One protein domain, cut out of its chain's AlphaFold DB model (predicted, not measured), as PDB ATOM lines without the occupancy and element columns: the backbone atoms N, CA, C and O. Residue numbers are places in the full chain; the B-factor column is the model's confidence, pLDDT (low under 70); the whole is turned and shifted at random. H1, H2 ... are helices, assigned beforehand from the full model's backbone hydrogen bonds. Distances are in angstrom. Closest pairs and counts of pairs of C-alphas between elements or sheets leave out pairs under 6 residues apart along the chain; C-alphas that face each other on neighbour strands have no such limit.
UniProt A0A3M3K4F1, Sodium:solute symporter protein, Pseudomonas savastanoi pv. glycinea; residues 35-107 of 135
ATOM      1  N   ILE A  35       6.554 -25.871  29.520       93.75
ATOM      2  CA  ILE A  35       7.860 -26.496  29.784       93.75
ATOM      3  C   ILE A  35       8.427 -27.211  28.549       93.75
ATOM      4  O   ILE A  35       9.643 -27.305  28.405       93.75
ATOM      5  N   GLN A  36       7.584 -27.620  27.595       94.62
ATOM      6  CA  GLN A  36       8.040 -28.262  26.360       94.62
ATOM      7  C   GLN A  36       8.804 -27.335  25.420       94.62
ATOM      8  O   GLN A  36       9.581 -27.816  24.593       94.62
ATOM      9  N   LEU A  37       8.658 -26.017  25.574       94.19
ATOM     10  CA  LEU A  37       9.484 -25.042  24.865       94.19
ATOM     11  C   LEU A  37      10.946 -25.084  25.315       94.19
ATOM     12  O   LEU A  37      11.816 -24.659  24.559       94.19
ATOM     13  N   ALA A  38      11.239 -25.613  26.508       93.62
ATOM     14  CA  ALA A  38      12.596 -25.644  27.032       93.62
ATOM     15  C   ALA A  38      13.551 -26.371  26.073       93.62
ATOM     16  O   ALA A  38      14.595 -25.824  25.740       93.62
ATOM     17  N   VAL A  39      13.182 -27.549  25.560       93.88
ATOM     18  CA  VAL A  39      14.040 -28.335  24.652       93.88
ATOM     19  C   VAL A  39      14.460 -27.530  23.413       93.88
ATOM     20  O   VAL A  39      15.655 -27.275  23.261       93.88
ATOM     21  N   PRO A  40      13.547 -27.068  22.537       92.38
ATOM     22  CA  PRO A  40      13.948 -26.326  21.347       92.38
ATOM     23  C   PRO A  40      14.611 -24.982  21.669       92.38
ATOM     24  O   PRO A  40      15.462 -24.553  20.894       92.38
ATOM     25  N   LEU A  41      14.287 -24.329  22.793       92.50
ATOM     26  CA  LEU A  41      14.960 -23.094  23.207       92.50
ATOM     27  C   LEU A  41      16.412 -23.349  23.623       92.50
ATOM     28  O   LEU A  41      17.317 -22.710  23.093       92.50
ATOM     29  N   PHE A  42      16.656 -24.306  24.522       91.69
ATOM     30  CA  PHE A  42      18.009 -24.642  24.965       91.69
ATOM     31  C   PHE A  42      18.854 -25.156  23.799       91.69
ATOM     32  O   PHE A  42      19.960 -24.666  23.575       91.69
ATOM     33  N   PHE A  43      18.333 -26.089  23.001       89.62
ATOM     34  CA  PHE A  43      19.073 -26.589  21.846       89.62
ATOM     35  C   PHE A  43      19.228 -25.536  20.745       89.62
ATOM     36  O   PHE A  43      20.282 -25.493  20.121       89.62
ATOM     37  N   GLY A  44      18.239 -24.672  20.517       87.00
ATOM     38  CA  GLY A  44      18.329 -23.603  19.521       87.00
ATOM     39  C   GLY A  44      19.359 -22.530  19.876       87.00
ATOM     40  O   GLY A  44      20.012 -21.998  18.983       87.00
ATOM     41  N   VAL A  45      19.536 -22.236  21.167       87.69
ATOM     42  CA  VAL A  45      20.516 -21.247  21.648       87.69
ATOM     43  C   VAL A  45      21.920 -21.844  21.767       87.69
ATOM     44  O   VAL A  45      22.894 -21.199  21.388       87.69
ATOM     45  N   PHE A  46      22.050 -23.070  22.286       86.88
ATOM     46  CA  PHE A  46      23.356 -23.655  22.617       86.88
ATOM     47  C   PHE A  46      23.911 -24.621  21.563       86.88
ATOM     48  O   PHE A  46      25.076 -25.009  21.650       86.88
ATOM     49  N   SER A  47      23.124 -25.022  20.561       84.38
ATOM     50  CA  SER A  47      23.552 -25.982  19.542       84.38
ATOM     51  C   SER A  47      23.275 -25.486  18.129       84.38
ATOM     52  O   SER A  47      22.197 -25.005  17.803       84.38
ATOM     53  N   ARG A  48      24.242 -25.714  17.238       82.81
ATOM     54  CA  ARG A  48      24.085 -25.488  15.791       82.81
ATOM     55  C   ARG A  48      23.368 -26.633  15.072       82.81
ATOM     56  O   ARG A  48      23.137 -26.555  13.874       82.81
ATOM     57  N   ARG A  49      23.069 -27.728  15.785       77.38
ATOM     58  CA  ARG A  49      22.477 -28.956  15.223       77.38
ATOM     59  C   ARG A  49      20.966 -29.072  15.432       77.38
ATOM     60  O   ARG A  49      20.385 -30.086  15.060       77.38
ATOM     61  N   GLY A  50      20.326 -28.079  16.047       79.12
ATOM     62  CA  GLY A  50      18.871 -28.068  16.180       79.12
ATOM     63  C   GLY A  50      18.187 -27.894  14.824       79.12
ATOM     64  O   GLY A  50      18.651 -27.108  14.005       79.12
ATOM     65  N   ASN A  51      17.080 -28.603  14.592       86.88
ATOM     66  CA  ASN A  51      16.277 -28.443  13.379       86.88
ATOM     67  C   ASN A  51      14.784 -28.277  13.697       86.88
ATOM     68  O   ASN A  51      14.281 -28.728  14.730       86.88
ATOM     69  N   LYS A  52      14.063 -27.615  12.782       89.25
ATOM     70  CA  LYS A  52      12.636 -27.293  12.955       89.25
ATOM     71  C   LYS A  52      11.761 -28.542  13.090       89.25
ATOM     72  O   LYS A  52      10.783 -28.516  13.834       89.25
ATOM     73  N   GLN A  53      12.090 -29.620  12.379       91.44
ATOM     74  CA  GLN A  53      11.285 -30.843  12.410       91.44
ATOM     75  C   GLN A  53      11.353 -31.529  13.776       91.44
ATOM     76  O   GLN A  53      10.312 -31.861  14.333       91.44
ATOM     77  N   GLY A  54      12.551 -31.644  14.355       92.00
ATOM     78  CA  GLY A  54      12.764 -32.159  15.704       92.00
ATOM     79  C   GLY A  54      12.115 -31.291  16.776       92.00
ATOM     80  O   GLY A  54      11.522 -31.832  17.703       92.00
ATOM     81  N   ALA A  55      12.147 -29.962  16.621       93.31
ATOM     82  CA  ALA A  55      11.444 -29.042  17.519       93.31
ATOM     83  C   ALA A  55       9.933 -29.316  17.548       93.31
ATOM     84  O   ALA A  55       9.359 -29.491  18.616       93.31
ATOM     85  N   ILE A  56       9.295 -29.396  16.376       94.69
ATOM     86  CA  ILE A  56       7.845 -29.607  16.282       94.69
ATOM     87  C   ILE A  56       7.471 -31.023  16.727       94.69
ATOM     88  O   ILE A  56       6.577 -31.184  17.555       94.69
ATOM     89  N   ALA A  57       8.157 -32.047  16.212       95.94
ATOM     90  CA  ALA A  57       7.868 -33.438  16.544       95.94
ATOM     91  C   ALA A  57       8.096 -33.722  18.035       95.94
ATOM     92  O   ALA A  57       7.229 -34.302  18.685       95.94
ATOM     93  N   GLY A  58       9.221 -33.261  18.593       95.31
ATOM     94  CA  GLY A  58       9.539 -33.417  20.010       95.31
ATOM     95  C   GLY A  58       8.525 -32.716  20.906       95.31
ATOM     96  O   GLY A  58       7.995 -33.337  21.827       95.31
ATOM     97  N   MET A  59       8.172 -31.464  20.599       96.00
ATOM     98  CA  MET A  59       7.154 -30.741  21.359       96.00
ATOM     99  C   MET A  59       5.792 -31.432  21.312       96.00
ATOM    100  O   MET A  59       5.168 -31.590  22.356       96.00
ATOM    101  N   LEU A  60       5.328 -31.865  20.133       96.31
ATOM    102  CA  LEU A  60       4.037 -32.547  20.001       96.31
ATOM    103  C   LEU A  60       4.010 -33.852  20.796       96.31
ATOM    104  O   LEU A  60       3.068 -34.083  21.551       96.31
ATOM    105  N   VAL A  61       5.059 -34.670  20.679       96.81
ATOM    106  CA  VAL A  61       5.185 -35.914  21.448       96.81
ATOM    107  C   VAL A  61       5.196 -35.620  22.949       96.81
ATOM    108  O   VAL A  61       4.451 -36.249  23.697       96.81
ATOM    109  N   GLY A  62       5.975 -34.629  23.392       95.19
ATOM    110  CA  GLY A  62       6.038 -34.241  24.799       95.19
ATOM    111  C   GLY A  62       4.706 -33.732  25.347       95.19
ATOM    112  O   GLY A  62       4.308 -34.128  26.441       95.19
ATOM    113  N   ILE A  63       3.991 -32.890  24.591       94.12
ATOM    114  CA  ILE A  63       2.663 -32.380  24.963       94.12
ATOM    115  C   ILE A  63       1.665 -33.533  25.079       94.12
ATOM    116  O   ILE A  63       0.967 -33.628  26.085       94.12
ATOM    117  N   VAL A  64       1.612 -34.426  24.087       94.69
ATOM    118  CA  VAL A  64       0.691 -35.572  24.102       94.69
ATOM    119  C   VAL A  64       0.973 -36.474  25.303       94.69
ATOM    120  O   VAL A  64       0.044 -36.830  26.024       94.69
ATOM    121  N   ILE A  65       2.242 -36.792  25.566       94.06
ATOM    122  CA  ILE A  65       2.634 -37.617  26.716       94.06
ATOM    123  C   ILE A  65       2.278 -36.933  28.034       94.06
ATOM    124  O   ILE A  65       1.718 -37.585  28.912       94.06
ATOM    125  N   ALA A  66       2.548 -35.633  28.168       91.88
ATOM    126  CA  ALA A  66       2.196 -34.883  29.368       91.88
ATOM    127  C   ALA A  66       0.678 -34.882  29.602       91.88
ATOM    128  O   ALA A  66       0.249 -35.190  30.707       91.88
ATOM    129  N   ILE A  67      -0.134 -34.631  28.569       89.31
ATOM    130  CA  ILE A  67      -1.603 -34.655  28.667       89.31
ATOM    131  C   ILE A  67      -2.101 -36.040  29.091       89.31
ATOM    132  O   ILE A  67      -2.880 -36.139  30.034       89.31
ATOM    133  N   VAL A  68      -1.639 -37.106  28.428       90.88
ATOM    134  CA  VAL A  68      -2.060 -38.485  28.731       90.88
ATOM    135  C   VAL A  68      -1.635 -38.905  30.139       90.88
ATOM    136  O   VAL A  68      -2.387 -39.578  30.833       90.88
ATOM    137  N   LEU A  69      -0.447 -38.506  30.592       88.62
ATOM    138  CA  LEU A  69      -0.014 -38.791  31.957       88.62
ATOM    139  C   LEU A  69      -0.809 -37.987  32.982       88.62
ATOM    140  O   LEU A  69      -1.147 -38.547  34.012       88.62
ATOM    141  N   THR A  70      -1.154 -36.730  32.706       86.62
ATOM    142  CA  THR A  70      -1.938 -35.888  33.628       86.62
ATOM    143  C   THR A  70      -3.363 -36.387  33.822       86.62
ATOM    144  O   THR A  70      -3.919 -36.216  34.903       86.62
ATOM    145  N   THR A  71      -3.967 -37.047  32.828       84.81
ATOM    146  CA  THR A  71      -5.292 -37.664  33.022       84.81
ATOM    147  C   THR A  71      -5.251 -38.882  33.948       84.81
ATOM    148  O   THR A  71      -6.283 -39.237  34.512       84.81
ATOM    149  N   ILE A  72      -4.084 -39.513  34.116       87.19
ATOM    150  CA  ILE A  72      -3.879 -40.693  34.972       87.19
ATOM    151  C   ILE A  72      -3.287 -40.290  36.335       87.19
ATOM    152  O   ILE A  72      -3.685 -40.824  37.367       87.19
ATOM    153  N   TYR A  73      -2.355 -39.336  36.331       83.94
ATOM    154  CA  TYR A  73      -1.580 -38.827  37.462       83.94
ATOM    155  C   TYR A  73      -1.677 -37.289  37.496       83.94
ATOM    156  O   TYR A  73      -0.806 -36.608  36.946       83.94
ATOM    157  N   PRO A  74      -2.747 -36.724  38.085       74.94
ATOM    158  CA  PRO A  74      -3.022 -35.286  38.017       74.94
ATOM    159  C   PRO A  74      -1.974 -34.416  38.719       74.94
ATOM    160  O   PRO A  74      -1.631 -33.344  38.219       74.94
ATOM    161  N   ASP A  75      -1.461 -34.887  39.854       75.50
ATOM    162  CA  ASP A  75      -0.531 -34.130  40.692       75.50
ATOM    163  C   ASP A  75       0.920 -34.530  40.409       75.50
ATOM    164  O   ASP A  75       1.726 -33.723  39.934       75.50
ATOM    165  N   ASP A  76       1.241 -35.797  40.640       80.06
ATOM    166  CA  ASP A  76       2.573 -36.356  40.473       80.06
ATOM    167  C   ASP A  76       2.509 -37.864  40.205       80.06
ATOM    168  O   ASP A  76       1.484 -38.510  40.425       80.06
ATOM    169  N   ILE A  77       3.608 -38.430  39.702       84.00
ATOM    170  CA  ILE A  77       3.754 -39.871  39.482       84.00
ATOM    171  C   ILE A  77       4.504 -40.467  40.689       84.00
ATOM    172  O   ILE A  77       5.738 -40.362  40.739       84.00
ATOM    173  N   PRO A  78       3.824 -41.152  41.634       77.56
ATOM    174  CA  PRO A  78       4.452 -41.581  42.888       77.56
ATOM    175  C   PRO A  78       5.575 -42.600  42.665       77.56
ATOM    176  O   PRO A  78       6.617 -42.557  43.313       77.56
ATOM    177  N   ALA A  79       5.399 -43.483  41.677       78.75
ATOM    178  CA  ALA A  79       6.376 -44.509  41.315       78.75
ATOM    179  C   ALA A  79       7.699 -43.943  40.760       78.75
ATOM    180  O   ALA A  79       8.695 -44.659  40.711       78.75
ATOM    181  N   LEU A  80       7.718 -42.674  40.341       79.25
ATOM    182  CA  LEU A  80       8.890 -42.004  39.773       79.25
ATOM    183  C   LEU A  80       9.498 -40.971  40.734       79.25
ATOM    184  O   LEU A  80      10.217 -40.079  40.293       79.25
ATOM    185  N   GLY A  81       9.209 -41.072  42.035       82.06
ATOM    186  CA  GLY A  81       9.681 -40.105  43.030       82.06
ATOM    187  C   GLY A  81       8.958 -38.761  42.940       82.06
ATOM    188  O   GLY A  81       9.585 -37.721  43.121       82.06
ATOM    189  N   SER A  82       7.660 -38.786  42.621       82.94
ATOM    190  CA  SER A  82       6.802 -37.600  42.490       82.94
ATOM    191  C   SER A  82       7.209 -36.641  41.368       82.94
ATOM    192  O   SER A  82       7.026 -35.425  41.450       82.94
ATOM    193  N   LEU A  83       7.745 -37.189  40.274       85.12
ATOM    194  CA  LEU A  83       7.943 -36.425  39.046       85.12
ATOM    195  C   LEU A  83       6.598 -36.028  38.435       85.12
ATOM    196  O   LEU A  83       5.656 -36.820  38.383       85.12
ATOM    197  N   THR A  84       6.535 -34.807  37.910       88.25
ATOM    198  CA  THR A  84       5.355 -34.334  37.186       88.25
ATOM    199  C   THR A  84       5.309 -34.935  35.781       88.25
ATOM    200  O   THR A  84       6.338 -35.180  35.141       88.25
ATOM    201  N   SER A  85       4.100 -35.125  35.255       89.00
ATOM    202  CA  SER A  85       3.858 -35.591  33.881       89.00
ATOM    203  C   SER A  85       4.566 -34.739  32.818       89.00
ATOM    204  O   SER A  85       5.067 -35.269  31.825       89.00
ATOM    205  N   GLY A  86       4.680 -33.427  33.055       90.25
ATOM    206  CA  GLY A  86       5.397 -32.493  32.188       90.25
ATOM    207  C   GLY A  86       6.883 -32.832  32.037       90.25
ATOM    208  O   GLY A  86       7.403 -32.778  30.924       90.25
ATOM    209  N   ILE A  87       7.552 -33.251  33.117       92.56
ATOM    210  CA  ILE A  87       8.965 -33.661  33.077       92.56
ATOM    211  C   ILE A  87       9.140 -34.949  32.273       92.56
ATOM    212  O   ILE A  87      10.073 -35.055  31.480       92.56
ATOM    213  N   ILE A  88       8.222 -35.908  32.408       93.62
ATOM    214  CA  ILE A  88       8.269 -37.126  31.592       93.62
ATOM    215  C   ILE A  88       8.084 -36.781  30.115       93.62
ATOM    216  O   ILE A  88       8.906 -37.175  29.290       93.62
ATOM    217  N   GLY A  89       7.082 -35.964  29.778       94.62
ATOM    218  CA  GLY A  89       6.911 -35.463  28.414       94.62
ATOM    219  C   GLY A  89       8.161 -34.744  27.889       94.62
ATOM    220  O   GLY A  89       8.527 -34.923  26.730       94.62
ATOM    221  N   LEU A  90       8.857 -33.987  28.742       95.88
ATOM    222  CA  LEU A  90      10.095 -33.284  28.396       95.88
ATOM    223  C   LEU A  90      11.232 -34.240  28.012       95.88
ATOM    224  O   LEU A  90      11.963 -33.967  27.060       95.88
ATOM    225  N   ILE A  91      11.363 -35.372  28.708       95.75
ATOM    226  CA  ILE A  91      12.353 -36.411  28.382       95.75
ATOM    227  C   ILE A  91      12.100 -36.956  26.973       95.75
ATOM    228  O   ILE A  91      13.027 -37.044  26.165       95.75
ATOM    229  N   PHE A  92      10.845 -37.272  26.646       96.62
ATOM    230  CA  PHE A  92      10.489 -37.757  25.310       96.62
ATOM    231  C   PHE A  92      10.651 -36.679  24.235       96.62
ATOM    232  O   PHE A  92      11.155 -36.974  23.153       96.62
ATOM    233  N   ASN A  93      10.296 -35.430  24.538       96.94
ATOM    234  CA  ASN A  93      10.536 -34.283  23.664       96.94
ATOM    235  C   ASN A  93      12.025 -34.160  23.314       96.94
ATOM    236  O   ASN A  93      12.383 -34.148  22.137       96.94
ATOM    237  N   ALA A  94      12.897 -34.173  24.326       95.50
ATOM    238  CA  ALA A  94      14.343 -34.142  24.135       95.50
ATOM    239  C   ALA A  94      14.843 -35.344  23.320       95.50
ATOM    240  O   ALA A  94      15.632 -35.167  22.394       95.50
ATOM    241  N   GLY A  95      14.360 -36.553  23.617       95.94
ATOM    242  CA  GLY A  95      14.728 -37.767  22.888       95.94
ATOM    243  C   GLY A  95      14.394 -37.686  21.396       95.94
ATOM    244  O   GLY A  95      15.263 -37.924  20.558       95.94
ATOM    245  N   ILE A  96      13.166 -37.283  21.057       96.19
ATOM    246  CA  ILE A  96      12.731 -37.101  19.665       96.19
ATOM    247  C   ILE A  96      13.502 -35.966  18.993       96.19
ATOM    248  O   ILE A  96      13.956 -36.126  17.861       96.19
ATOM    249  N   PHE A  97      13.708 -34.846  19.689       94.75
ATOM    250  CA  PHE A  97      14.490 -33.731  19.166       94.75
ATOM    251  C   PHE A  97      15.904 -34.176  18.784       94.75
ATOM    252  O   PHE A  97      16.348 -33.914  17.665       94.75
ATOM    253  N   VAL A  98      16.603 -34.878  19.683       93.31
ATOM    254  CA  VAL A  98      17.961 -35.381  19.434       93.31
ATOM    255  C   VAL A  98      17.963 -36.429  18.322       93.31
ATOM    256  O   VAL A  98      18.825 -36.372  17.444       93.31
ATOM    257  N   ALA A  99      16.986 -37.336  18.295       93.81
ATOM    258  CA  ALA A  99      16.860 -38.322  17.224       93.81
ATOM    259  C   ALA A  99      16.713 -37.641  15.852       93.81
ATOM    260  O   ALA A  99      17.435 -37.973  14.913       93.81
ATOM    261  N   CYS A 100      15.853 -36.624  15.750       93.12
ATOM    262  CA  CYS A 100      15.700 -35.815  14.543       93.12
ATOM    263  C   CYS A 100      16.956 -34.999  14.218       93.12
ATOM    264  O   CYS A 100      17.290 -34.864  13.045       93.12
ATOM    265  N   ALA A 101      17.661 -34.459  15.215       90.06
ATOM    266  CA  ALA A 101      18.911 -33.718  15.023       90.06
ATOM    267  C   ALA A 101      20.032 -34.590  14.435       90.06
ATOM    268  O   ALA A 101      20.873 -34.095  13.687       90.06
ATOM    269  N   ILE A 102      20.041 -35.886  14.757       90.75
ATOM    270  CA  ILE A 102      21.011 -36.851  14.227       90.75
ATOM    271  C   ILE A 102      20.564 -37.390  12.860       90.75
ATOM    272  O   ILE A 102      21.385 -37.525  11.954       90.75
ATOM    273  N   ALA A 103      19.275 -37.702  12.702       92.38
ATOM    274  CA  ALA A 103      18.749 -38.337  11.496       92.38
ATOM    275  C   ALA A 103      18.587 -37.364  10.314       92.38
ATOM    276  O   ALA A 103      18.787 -37.752   9.163       92.38
ATOM    277  N   ILE A 104      18.224 -36.108  10.582       89.69
ATOM    278  CA  ILE A 104      17.918 -35.114   9.549       89.69
ATOM    279  C   ILE A 104      19.143 -34.233   9.330       89.69
ATOM    280  O   ILE A 104      19.536 -33.454  10.197       89.69
ATOM    281  N   LYS A 105      19.735 -34.332   8.137       85.50
ATOM    282  CA  LYS A 105      20.849 -33.469   7.739       85.50
ATOM    283  C   LYS A 105      20.321 -32.086   7.329       85.50
ATOM    284  O   LYS A 105      19.472 -32.028   6.438       85.50
ATOM    285  N   PRO A 106      20.816 -30.991   7.931       84.62
ATOM    286  CA  PRO A 106      20.432 -29.641   7.534       84.62
ATOM    287  C   PRO A 106      20.960 -29.311   6.132       84.62
ATOM    288  O   PRO A 106      21.993 -29.833   5.700       84.62
ATOM    289  N   SER A 107      20.249 -28.440   5.416       86.31
ATOM    290  CA  SER A 107      20.695 -27.956   4.108       86.31
ATOM    291  C   SER A 107      21.897 -27.016   4.252       86.31
ATOM    292  O   SER A 107      22.105 -26.407   5.301       86.31
TER     293      SER A 107
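AT A GLANCE: This is residues 35 to 107 of the 135 residues of the protein "Sodium:solute symporter protein" of Pseudomonas savastanoi pv. glycinea (UniProt A0A3M3K4F1). Two long helices, H2 and H3, lie side by side as a long helical hairpin, and the shorter H1 packs on both with its first residues, 35 to 40, while its far end splays away from them. Together they make an up-and-down bundle of three helices, each running against the one before it; the long link of residues 73 to 84 lies at one end of the rod. The printed part has 73 residues with three named helices, H1, H2, H3 in chain order, and no named strand: all helix. It is only just compact, close to loose, with a radius of gyration of the C-alphas of 13.1 A, and spans 43 by 19 by 16 A.

HOW THE PARTS SIT: H2, residues 52 to 72, touches H3, residues 85 to 103, at a shallow tilt of 25 degrees, opposite ways; their closest C-alphas, of Gly 58 and Asn 93, are 3.9 A apart. H1, residues 35 to 46, touches H2 with residues 36 to 40 alone, forming a second hairpin at a shallow tilt of 26 degrees, opposite ways; the closest C-alphas, of Pro 40 and Ala 55, are 5.3 A apart. H1 touches H3 with residues 35 to 40 alone, the same way at a steep tilt of 36 degrees, only just past shallow; the closest C-alphas, of Gln 36 and Leu 90, are 5.8 A apart. Every O i to N i+4 pair is within hydrogen-bond range in H3, against 16 of 17 in H2 and 6 of 8 in H1.

IN THESE COORDINATES: H2 is 30.6 A long, from C-alpha 52 at (12.636, -27.293, 12.955). H3 is 27.0 A long and ends with C-alpha 103 at (18.749, -38.337, 11.496). H1, 17.3 A long, begins with C-alpha 35 at (7.860, -26.496, 29.784).

THE WHOLE: The C-alphas of Pro 78 and Ser 107, the two farthest apart, are 44.2 A apart. The link from H1 to H2 is tight, and that from H2 to H3 is long. The printed part has no cut, and no printed residue is under 70 in pLDDT.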